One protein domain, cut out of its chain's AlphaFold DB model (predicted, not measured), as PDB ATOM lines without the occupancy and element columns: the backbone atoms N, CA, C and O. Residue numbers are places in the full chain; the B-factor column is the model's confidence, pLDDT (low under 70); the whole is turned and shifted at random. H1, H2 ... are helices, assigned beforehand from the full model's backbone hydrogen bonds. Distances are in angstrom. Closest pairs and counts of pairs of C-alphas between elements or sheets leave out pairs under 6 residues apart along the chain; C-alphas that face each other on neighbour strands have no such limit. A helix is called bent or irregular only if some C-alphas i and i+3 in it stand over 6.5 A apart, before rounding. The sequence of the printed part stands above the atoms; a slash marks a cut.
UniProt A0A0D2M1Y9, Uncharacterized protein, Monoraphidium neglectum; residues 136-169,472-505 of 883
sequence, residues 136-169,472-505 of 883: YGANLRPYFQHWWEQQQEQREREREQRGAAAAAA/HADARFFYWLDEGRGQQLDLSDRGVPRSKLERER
ATOM      1  N   TYR A 136      32.650  40.283  58.616       84.56
ATOM      2  CA  TYR A 136      33.666  41.085  59.294       84.56
ATOM      3  C   TYR A 136      35.024  41.002  58.576       84.56
ATOM      4  O   TYR A 136      35.552  39.910  58.340       84.56
ATOM      5  N   GLY A 137      35.618  42.153  58.237       81.38
ATOM      6  CA  GLY A 137      36.737  42.220  57.284       81.38
ATOM      7  C   GLY A 137      37.981  41.426  57.699       81.38
ATOM      8  O   GLY A 137      38.696  40.886  56.853       81.38
ATOM      9  N   ALA A 138      38.216  41.283  59.008       82.94
ATOM     10  CA  ALA A 138      39.309  40.471  59.541       82.94
ATOM     11  C   ALA A 138      39.114  38.958  59.308       82.94
ATOM     12  O   ALA A 138      40.102  38.240  59.176       82.94
ATOM     13  N   ASN A 139      37.868  38.482  59.213       88.25
ATOM     14  CA  ASN A 139      37.558  37.091  58.875       88.25
ATOM     15  C   ASN A 139      37.592  36.856  57.355       88.25
ATOM     16  O   ASN A 139      37.984  35.779  56.922       88.25
ATOM     17  N   LEU A 140      37.247  37.857  56.535       87.69
ATOM     18  CA  LEU A 140      37.374  37.769  55.071       87.69
ATOM     19  C   LEU A 140      38.840  37.737  54.597       87.69
ATOM     20  O   LEU A 140      39.141  37.097  53.589       87.69
ATOM     21  N   ARG A 141      39.761  38.403  55.315       86.94
ATOM     22  CA  ARG A 141      41.185  38.531  54.940       86.94
ATOM     23  C   ARG A 141      41.882  37.189  54.617       86.94
ATOM     24  O   ARG A 141      42.430  37.095  53.518       86.94
ATOM     25  N   PRO A 142      41.844  36.143  55.473       89.50
ATOM     26  CA  PRO A 142      42.459  34.847  55.161       89.50
ATOM     27  C   PRO A 142      41.872  34.149  53.926       89.50
ATOM     28  O   PRO A 142      42.621  33.550  53.156       89.50
ATOM     29  N   TYR A 143      40.558  34.265  53.705       91.06
ATOM     30  CA  TYR A 143      39.877  33.681  52.543       91.06
ATOM     31  C   TYR A 143      40.253  34.412  51.249       91.06
ATOM     32  O   TYR A 143      40.513  33.764  50.237       91.06
ATOM     33  N   PHE A 144      40.345  35.747  51.284       89.06
ATOM     34  CA  PHE A 144      40.825  36.533  50.144       89.06
ATOM     35  C   PHE A 144      42.270  36.189  49.792       89.06
ATOM     36  O   PHE A 144      42.591  36.040  48.616       89.06
ATOM     37  N   GLN A 145      43.133  36.025  50.797       87.31
ATOM     38  CA  GLN A 145      44.516  35.632  50.567       87.31
ATOM     39  C   GLN A 145      44.615  34.222  49.960       87.31
ATOM     40  O   GLN A 145      45.286  34.070  48.945       87.31
ATOM     41  N   HIS A 146      43.888  33.228  50.484       89.50
ATOM     42  CA  HIS A 146      43.869  31.878  49.904       89.50
ATOM     43  C   HIS A 146      43.345  31.864  48.455       89.50
ATOM     44  O   HIS A 146      43.906  31.196  47.587       89.50
ATOM     45  N   TRP A 147      42.301  32.643  48.155       90.25
ATOM     46  CA  TRP A 147      41.838  32.841  46.778       90.25
ATOM     47  C   TRP A 147      42.914  33.489  45.899       90.25
ATOM     48  O   TRP A 147      43.152  33.033  44.784       90.25
ATOM     49  N   TRP A 148      43.588  34.532  46.388       84.94
ATOM     50  CA  TRP A 148      44.636  35.228  45.641       84.94
ATOM     51  C   TRP A 148      45.837  34.321  45.340       84.94
ATOM     52  O   TRP A 148      46.330  34.337  44.213       84.94
ATOM     53  N   GLU A 149      46.245  33.494  46.308       87.38
ATOM     54  CA  GLU A 149      47.258  32.438  46.177       87.38
ATOM     55  C   GLU A 149      46.876  31.480  45.024       87.38
ATOM     56  O   GLU A 149      47.598  31.401  44.026       87.38
ATOM     57  N   GLN A 150      45.666  30.895  45.052       86.31
ATOM     58  CA  GLN A 150      45.150  30.050  43.958       86.31
ATOM     59  C   GLN A 150      45.130  30.755  42.586       86.31
ATOM     60  O   GLN A 150      45.338  30.112  41.552       86.31
ATOM     61  N   GLN A 151      44.841  32.061  42.547       84.94
ATOM     62  CA  GLN A 151      44.770  32.840  41.307       84.94
ATOM     63  C   GLN A 151      46.152  33.128  40.699       84.94
ATOM     64  O   GLN A 151      46.220  33.320  39.485       84.94
ATOM     65  N   GLN A 152      47.237  33.168  41.485       83.06
ATOM     66  CA  GLN A 152      48.590  33.272  40.921       83.06
ATOM     67  C   GLN A 152      49.047  31.938  40.341       83.06
ATOM     68  O   GLN A 152      49.369  31.895  39.156       83.06
ATOM     69  N   GLU A 153      48.941  30.845  41.104       86.56
ATOM     70  CA  GLU A 153      49.323  29.513  40.618       86.56
ATOM     71  C   GLU A 153      48.591  29.142  39.320       86.56
ATOM     72  O   GLU A 153      49.188  28.609  38.388       86.56
ATOM     73  N   GLN A 154      47.290  29.447  39.219       81.12
ATOM     74  CA  GLN A 154      46.519  29.184  38.000       81.12
ATOM     75  C   GLN A 154      46.961  30.085  36.832       81.12
ATOM     76  O   GLN A 154      47.016  29.608  35.701       81.12
ATOM     77  N   ARG A 155      47.353  31.346  37.076       83.56
ATOM     78  CA  ARG A 155      47.927  32.229  36.040       83.56
ATOM     79  C   ARG A 155      49.312  31.783  35.573       83.56
ATOM     80  O   ARG A 155      49.634  31.967  34.402       83.56
ATOM     81  N   GLU A 156      50.123  31.225  36.461       87.06
ATOM     82  CA  GLU A 156      51.456  30.709  36.144       87.06
ATOM     83  C   GLU A 156      51.345  29.416  35.333       87.06
ATOM     84  O   GLU A 156      51.847  29.374  34.211       87.06
ATOM     85  N   ARG A 157      50.528  28.453  35.777       88.31
ATOM     86  CA  ARG A 157      50.208  27.240  35.002       88.31
ATOM     87  C   ARG A 157      49.578  27.561  33.638       88.31
ATOM     88  O   ARG A 157      49.925  26.935  32.641       88.31
ATOM     89  N   GLU A 158      48.691  28.561  33.543       86.44
ATOM     90  CA  GLU A 158      48.164  29.033  32.247       86.44
ATOM     91  C   GLU A 158      49.263  29.621  31.342       86.44
ATOM     92  O   GLU A 158      49.221  29.429  30.126       86.44
ATOM     93  N   ARG A 159      50.245  30.344  31.897       87.25
ATOM     94  CA  ARG A 159      51.385  30.887  31.137       87.25
ATOM     95  C   ARG A 159      52.313  29.779  30.654       87.25
ATOM     96  O   ARG A 159      52.686  29.795  29.484       87.25
ATOM     97  N   GLU A 160      52.629  28.812  31.507       93.25
ATOM     98  CA  GLU A 160      53.427  27.629  31.167       93.25
ATOM     99  C   GLU A 160      52.757  26.807  30.063       93.25
ATOM    100  O   GLU A 160      53.387  26.516  29.049       93.25
ATOM    101  N   GLN A 161      51.459  26.512  30.192       89.56
ATOM    102  CA  GLN A 161      50.699  25.780  29.174       89.56
ATOM    103  C   GLN A 161      50.633  26.534  27.839       89.56
ATOM    104  O   GLN A 161      50.805  25.923  26.786       89.56
ATOM    105  N   ARG A 162      50.441  27.862  27.854       88.12
ATOM    106  CA  ARG A 162      50.489  28.691  26.633       88.12
ATOM    107  C   ARG A 162      51.894  28.723  26.023       88.12
ATOM    108  O   ARG A 162      52.010  28.652  24.802       88.12
ATOM    109  N   GLY A 163      52.944  28.785  26.842       92.50
ATOM    110  CA  GLY A 163      54.340  28.711  26.405       92.50
ATOM    111  C   GLY A 163      54.676  27.365  25.763       92.50
ATOM    112  O   GLY A 163      55.187  27.328  24.647       92.50
ATOM    113  N   ALA A 164      54.299  26.259  26.408       90.56
ATOM    114  CA  ALA A 164      54.459  24.906  25.881       90.56
ATOM    115  C   ALA A 164      53.649  24.686  24.591       90.56
ATOM    116  O   ALA A 164      54.166  24.121  23.628       90.56
ATOM    117  N   ALA A 165      52.411  25.186  24.521       89.94
ATOM    118  CA  ALA A 165      51.593  25.130  23.310       89.94
ATOM    119  C   ALA A 165      52.196  25.956  22.160       89.94
ATOM    120  O   ALA A 165      52.194  25.497  21.016       89.94
ATOM    121  N   ALA A 166      52.755  27.136  22.450       89.88
ATOM    122  CA  ALA A 166      53.460  27.963  21.471       89.88
ATOM    123  C   ALA A 166      54.760  27.298  20.987       89.88
ATOM    124  O   ALA A 166      55.003  27.253  19.784       89.88
ATOM    125  N   ALA A 167      55.550  26.704  21.888       88.38
ATOM    126  CA  ALA A 167      56.747  25.939  21.540       88.38
ATOM    127  C   ALA A 167      56.407  24.711  20.675       88.38
ATOM    128  O   ALA A 167      57.016  24.501  19.627       88.38
ATOM    129  N   ALA A 168      55.365  23.954  21.033       88.62
ATOM    130  CA  ALA A 168      54.872  22.834  20.233       88.62
ATOM    131  C   ALA A 168      54.272  23.276  18.883       88.62
ATOM    132  O   ALA A 168      54.257  22.504  17.926       88.62
ATOM    133  N   ALA A 169      53.743  24.499  18.774       87.25
ATOM    134  CA  ALA A 169      53.321  25.082  17.499       87.25
ATOM    135  C   ALA A 169      54.515  25.552  16.646       87.25
ATOM    136  O   ALA A 169      54.457  25.438  15.424       87.25
ATOM    137  N   HIS A 472      34.114  32.865  34.145       62.19
ATOM    138  CA  HIS A 472      34.470  34.258  34.460       62.19
ATOM    139  C   HIS A 472      34.001  34.661  35.882       62.19
ATOM    140  O   HIS A 472      34.432  35.679  36.427       62.19
ATOM    141  N   ALA A 473      33.128  33.864  36.503       61.88
ATOM    142  CA  ALA A 473      32.607  34.105  37.839       61.88
ATOM    143  C   ALA A 473      33.618  33.712  38.940       61.88
ATOM    144  O   ALA A 473      33.854  34.514  39.838       61.88
ATOM    145  N   ASP A 474      34.332  32.583  38.818       68.06
ATOM    146  CA  ASP A 474      35.420  32.169  39.739       68.06
ATOM    147  C   ASP A 474      36.584  33.180  39.831       68.06
ATOM    148  O   ASP A 474      37.366  33.173  40.787       68.06
ATOM    149  N   ALA A 475      36.714  34.067  38.839       72.50
ATOM    150  CA  ALA A 475      37.670  35.174  38.835       72.50
ATOM    151  C   ALA A 475      37.213  36.392  39.674       72.50
ATOM    152  O   ALA A 475      37.919  37.404  39.720       72.50
ATOM    153  N   ARG A 476      36.053  36.314  40.344       84.00
ATOM    154  CA  ARG A 476      35.540  37.297  41.312       84.00
ATOM    155  C   ARG A 476      35.515  36.669  42.706       84.00
ATOM    156  O   ARG A 476      34.848  35.659  42.909       84.00
ATOM    157  N   PHE A 477      36.196  37.291  43.669       86.00
ATOM    158  CA  PHE A 477      36.375  36.738  45.018       86.00
ATOM    159  C   PHE A 477      35.066  36.330  45.714       86.00
ATOM    160  O   PHE A 477      34.951  35.185  46.137       86.00
ATOM    161  N   PHE A 478      34.074  37.223  45.809       87.94
ATOM    162  CA  PHE A 478      32.835  36.923  46.541       87.94
ATOM    163  C   PHE A 478      32.024  35.792  45.892       87.94
ATOM    164  O   PHE A 478      31.552  34.913  46.602       87.94
ATOM    165  N   TYR A 479      31.957  35.735  44.555       87.19
ATOM    166  CA  TYR A 479      31.344  34.594  43.863       87.19
ATOM    167  C   TYR A 479      32.097  33.297  44.173       87.19
ATOM    168  O   TYR A 479      31.485  32.319  44.586       87.19
ATOM    169  N   TRP A 480      33.430  33.286  44.044       91.56
ATOM    170  CA  TRP A 480      34.239  32.116  44.403       91.56
ATOM    171  C   TRP A 480      34.006  31.681  45.857       91.56
ATOM    172  O   TRP A 480      33.920  30.486  46.114       91.56
ATOM    173  N   LEU A 481      33.858  32.630  46.784       91.44
ATOM    174  CA  LEU A 481      33.659  32.379  48.212       91.44
ATOM    175  C   LEU A 481      32.260  31.830  48.538       91.44
ATOM    176  O   LEU A 481      32.115  31.117  49.528       91.44
ATOM    177  N   ASP A 482      31.235  32.179  47.765       89.88
ATOM    178  CA  ASP A 482      29.831  31.904  48.102       89.88
ATOM    179  C   ASP A 482      29.145  30.861  47.213       89.88
ATOM    180  O   ASP A 482      28.291  30.121  47.698       89.88
ATOM    181  N   GLU A 483      29.526  30.785  45.942       88.00
ATOM    182  CA  GLU A 483      28.878  29.976  44.896       88.00
ATOM    183  C   GLU A 483      29.887  29.133  44.091       88.00
ATOM    184  O   GLU A 483      29.520  28.121  43.499       88.00
ATOM    185  N   GLY A 484      31.164  29.530  44.072       88.12
ATOM    186  CA  GLY A 484      32.254  28.825  43.396       88.12
ATOM    187  C   GLY A 484      33.116  27.961  44.322       88.12
ATOM    188  O   GLY A 484      32.711  27.541  45.406       88.12
ATOM    189  N   ARG A 485      34.355  27.695  43.887       86.81
ATOM    190  CA  ARG A 485      35.264  26.704  44.508       86.81
ATOM    191  C   ARG A 485      35.675  26.988  45.966       86.81
ATOM    192  O   ARG A 485      36.208  26.096  46.616       86.81
ATOM    193  N   GLY A 486      35.441  28.192  46.483       89.31
ATOM    194  CA  GLY A 486      35.671  28.580  47.879       89.31
ATOM    195  C   GLY A 486      34.464  28.391  48.806       89.31
ATOM    196  O   GLY A 486      34.606  28.593  50.009       89.31
ATOM    197  N   GLN A 487      33.293  27.986  48.297       91.19
ATOM    198  CA  GLN A 487      32.083  27.761  49.103       91.19
ATOM    199  C   GLN A 487      32.313  26.752  50.243       91.19
ATOM    200  O   GLN A 487      31.925  27.009  51.381       91.19
ATOM    201  N   GLN A 488      32.986  25.636  49.949       89.69
ATOM    202  CA  GLN A 488      33.277  24.560  50.908       89.69
ATOM    203  C   GLN A 488      34.626  24.725  51.629       89.69
ATOM    204  O   GLN A 488      35.024  23.847  52.391       89.69
ATOM    205  N   LEU A 489      35.347  25.829  51.402       91.88
ATOM    206  CA  LEU A 489      36.591  26.103  52.118       91.88
ATOM    207  C   LEU A 489      36.284  26.467  53.576       91.88
ATOM    208  O   LEU A 489      35.492  27.373  53.842       91.88
ATOM    209  N   ASP A 490      36.969  25.808  54.506       92.19
ATOM    210  CA  ASP A 490      36.996  26.151  55.924       92.19
ATOM    211  C   ASP A 490      38.451  26.393  56.348       92.19
ATOM    212  O   ASP A 490      39.317  25.555  56.104       92.19
ATOM    213  N   LEU A 491      38.720  27.554  56.953       92.06
ATOM    214  CA  LEU A 491      40.051  27.962  57.421       92.06
ATOM    215  C   LEU A 491      40.173  27.895  58.954       92.06
ATOM    216  O   LEU A 491      40.656  28.827  59.608       92.06
ATOM    217  N   SER A 492      39.703  26.792  59.547       90.94
ATOM    218  CA  SER A 492      39.919  26.448  60.962       90.94
ATOM    219  C   SER A 492      41.401  26.457  61.349       90.94
ATOM    220  O   SER A 492      41.739  26.931  62.433       90.94
ATOM    221  N   ASP A 493      42.282  26.004  60.451       88.00
ATOM    222  CA  ASP A 493      43.746  26.035  60.589       88.00
ATOM    223  C   ASP A 493      44.280  27.460  60.822       88.00
ATOM    224  O   ASP A 493      45.135  27.680  61.678       88.00
ATOM    225  N   ARG A 494      43.716  28.452  60.116       87.06
ATOM    226  CA  ARG A 494      44.043  29.883  60.249       87.06
ATOM    227  C   ARG A 494      43.184  30.598  61.308       87.06
ATOM    228  O   ARG A 494      43.162  31.828  61.351       87.06
ATOM    229  N   GLY A 495      42.454  29.866  62.159       88.69
ATOM    230  CA  GLY A 495      41.620  30.426  63.236       88.69
ATOM    231  C   GLY A 495      40.342  31.141  62.769       88.69
ATOM    232  O   GLY A 495      39.742  31.926  63.524       88.69
ATOM    233  N   VAL A 496      39.910  30.899  61.526       90.75
ATOM    234  CA  VAL A 496      38.685  31.460  60.942       90.75
ATOM    235  C   VAL A 496      37.861  30.354  60.258       90.75
ATOM    236  O   VAL A 496      37.771  30.323  59.028       90.75
ATOM    237  N   PRO A 497      37.215  29.456  61.032       93.62
ATOM    238  CA  PRO A 497      36.265  28.492  60.477       93.62
ATOM    239  C   PRO A 497      35.136  29.195  59.715       93.62
ATOM    240  O   PRO A 497      34.751  30.325  60.043       93.62
ATOM    241  N   ARG A 498      34.547  28.514  58.733       93.06
ATOM    242  CA  ARG A 498      33.472  29.043  57.886       93.06
ATOM    243  C   ARG A 498      32.260  29.454  58.719       93.06
ATOM    244  O   ARG A 498      31.679  30.512  58.488       93.06
ATOM    245  N   SER A 499      31.957  28.695  59.773       91.00
ATOM    246  CA  SER A 499      30.904  29.015  60.747       91.00
ATOM    247  C   SER A 499      31.128  30.342  61.487       91.00
ATOM    248  O   SER A 499      30.164  30.979  61.905       91.00
ATOM    249  N   LYS A 500      32.382  30.783  61.657       89.56
ATOM    250  CA  LYS A 500      32.729  32.097  62.221       89.56
ATOM    251  C   LYS A 500      32.648  33.192  61.161       89.56
ATOM    252  O   LYS A 500      32.090  34.246  61.450       89.56
ATOM    253  N   LEU A 501      33.157  32.930  59.954       90.75
ATOM    254  CA  LEU A 501      33.064  33.858  58.824       90.75
ATOM    255  C   LEU A 501      31.605  34.234  58.517       90.75
ATOM    256  O   LEU A 501      31.313  35.407  58.312       90.75
ATOM    257  N   GLU A 502      30.693  33.261  58.508       89.25
ATOM    258  CA  GLU A 502      29.283  33.504  58.191       89.25
ATOM    259  C   GLU A 502      28.476  34.102  59.355       89.25
ATOM    260  O   GLU A 502      27.467  34.755  59.098       89.25
ATOM    261  N   ARG A 503      28.916  33.923  60.611       88.25
ATOM    262  CA  ARG A 503      28.243  34.441  61.819       88.25
ATOM    263  C   ARG A 503      28.667  35.865  62.192       88.25
ATOM    264  O   ARG A 503      27.834  36.655  62.617       88.25
ATOM    265  N   GLU A 504      29.953  36.193  62.083       88.31
ATOM    266  CA  GLU A 504      30.474  37.522  62.432       88.31
ATOM    267  C   GLU A 504      30.289  38.480  61.241       88.31
ATOM    268  O   GLU A 504      31.166  38.602  60.380       88.31
ATOM    269  N   ARG A 505      29.122  39.136  61.184       86.56
ATOM    270  CA  ARG A 505      28.704  40.082  60.137       86.56
ATOM    271  C   ARG A 505      28.349  41.439  60.728       86.56
ATOM    272  O   ARG A 505      27.564  41.513  61.668       86.56
TER     273      ARG A 505
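AT A GLANCE: This is residues 136 to 169 and 472 to 505 of the 883 residues of an uncharacterized protein of Monoraphidium neglectum (UniProt A0A0D2M1Y9). What does the shape look like? One long helix, H1, makes the length of a rod, and two short helices, H2 and H3, pack on the part of it nearer its first residue, while residues 152 to 169 stick out free. What is it made of? The printed part has 68 residues with three named helices, in the order H1, H2, H3, and no named strand, and its class is all helix. How compact is it? It is loose, with a radius of gyration of the C-alphas of 15.3 A and spans of 52 by 22 by 18 A.

IN THESE COORDINATES: Where does the first helix run? H1 is residues 137 to 169, from C-alpha 137 at (36.737, 42.220, 57.284) to C-alpha 169 at (53.321, 25.082, 17.499), 46.4 A. It is irregular, but only just: C-alphas 139 and 142 are 6.55 A apart. Where are the short helices? H2 is residues 477 to 482, and H3 is residues 498 to 503, ending at C-alpha 503 at (28.243, 34.441, 61.819).

HOW THE PARTS SIT: How does H2 stand to H1? They touch, through residues 143 to 147 of H1 alone, and the closest C-alphas, of Phe 144 and Phe 477, are 6.8 A apart. They run opposite ways at a steep tilt of 68 degrees, only just short of about perpendicular. And H3? H1 and H3 only just touch, with 3 pairs of C-alphas within 8 A, through residues 139 to 140 of H1 alone; the closest C-alphas, of Asn 139 and Leu 501, are 5.5 A apart. They run opposite ways at a steep tilt of 46 degrees, and H2 and H3 are apart. Are the helix backbones in order? Every O i to N i+4 pair is within hydrogen-bond range in H2 and H3, and 27 of 29 in H1.

THE WHOLE: How far does it reach? The C-alphas farthest apart, of Ala 169 and Glu 504, are 51.9 A apart; without residues 152 to 169 the body spans 28 by 19 by 18 A. Where is the cut? Residues 170 to 471 are not printed, and C-alphas 169 and 472 are 27.0 A apart across it. Which link is long? H2 to H3 is a long link of 15 residues, 483 to 497. Where is confidence low? Residues 472 to 474 have pLDDT under 70, and the mean of the printed part is 87.1.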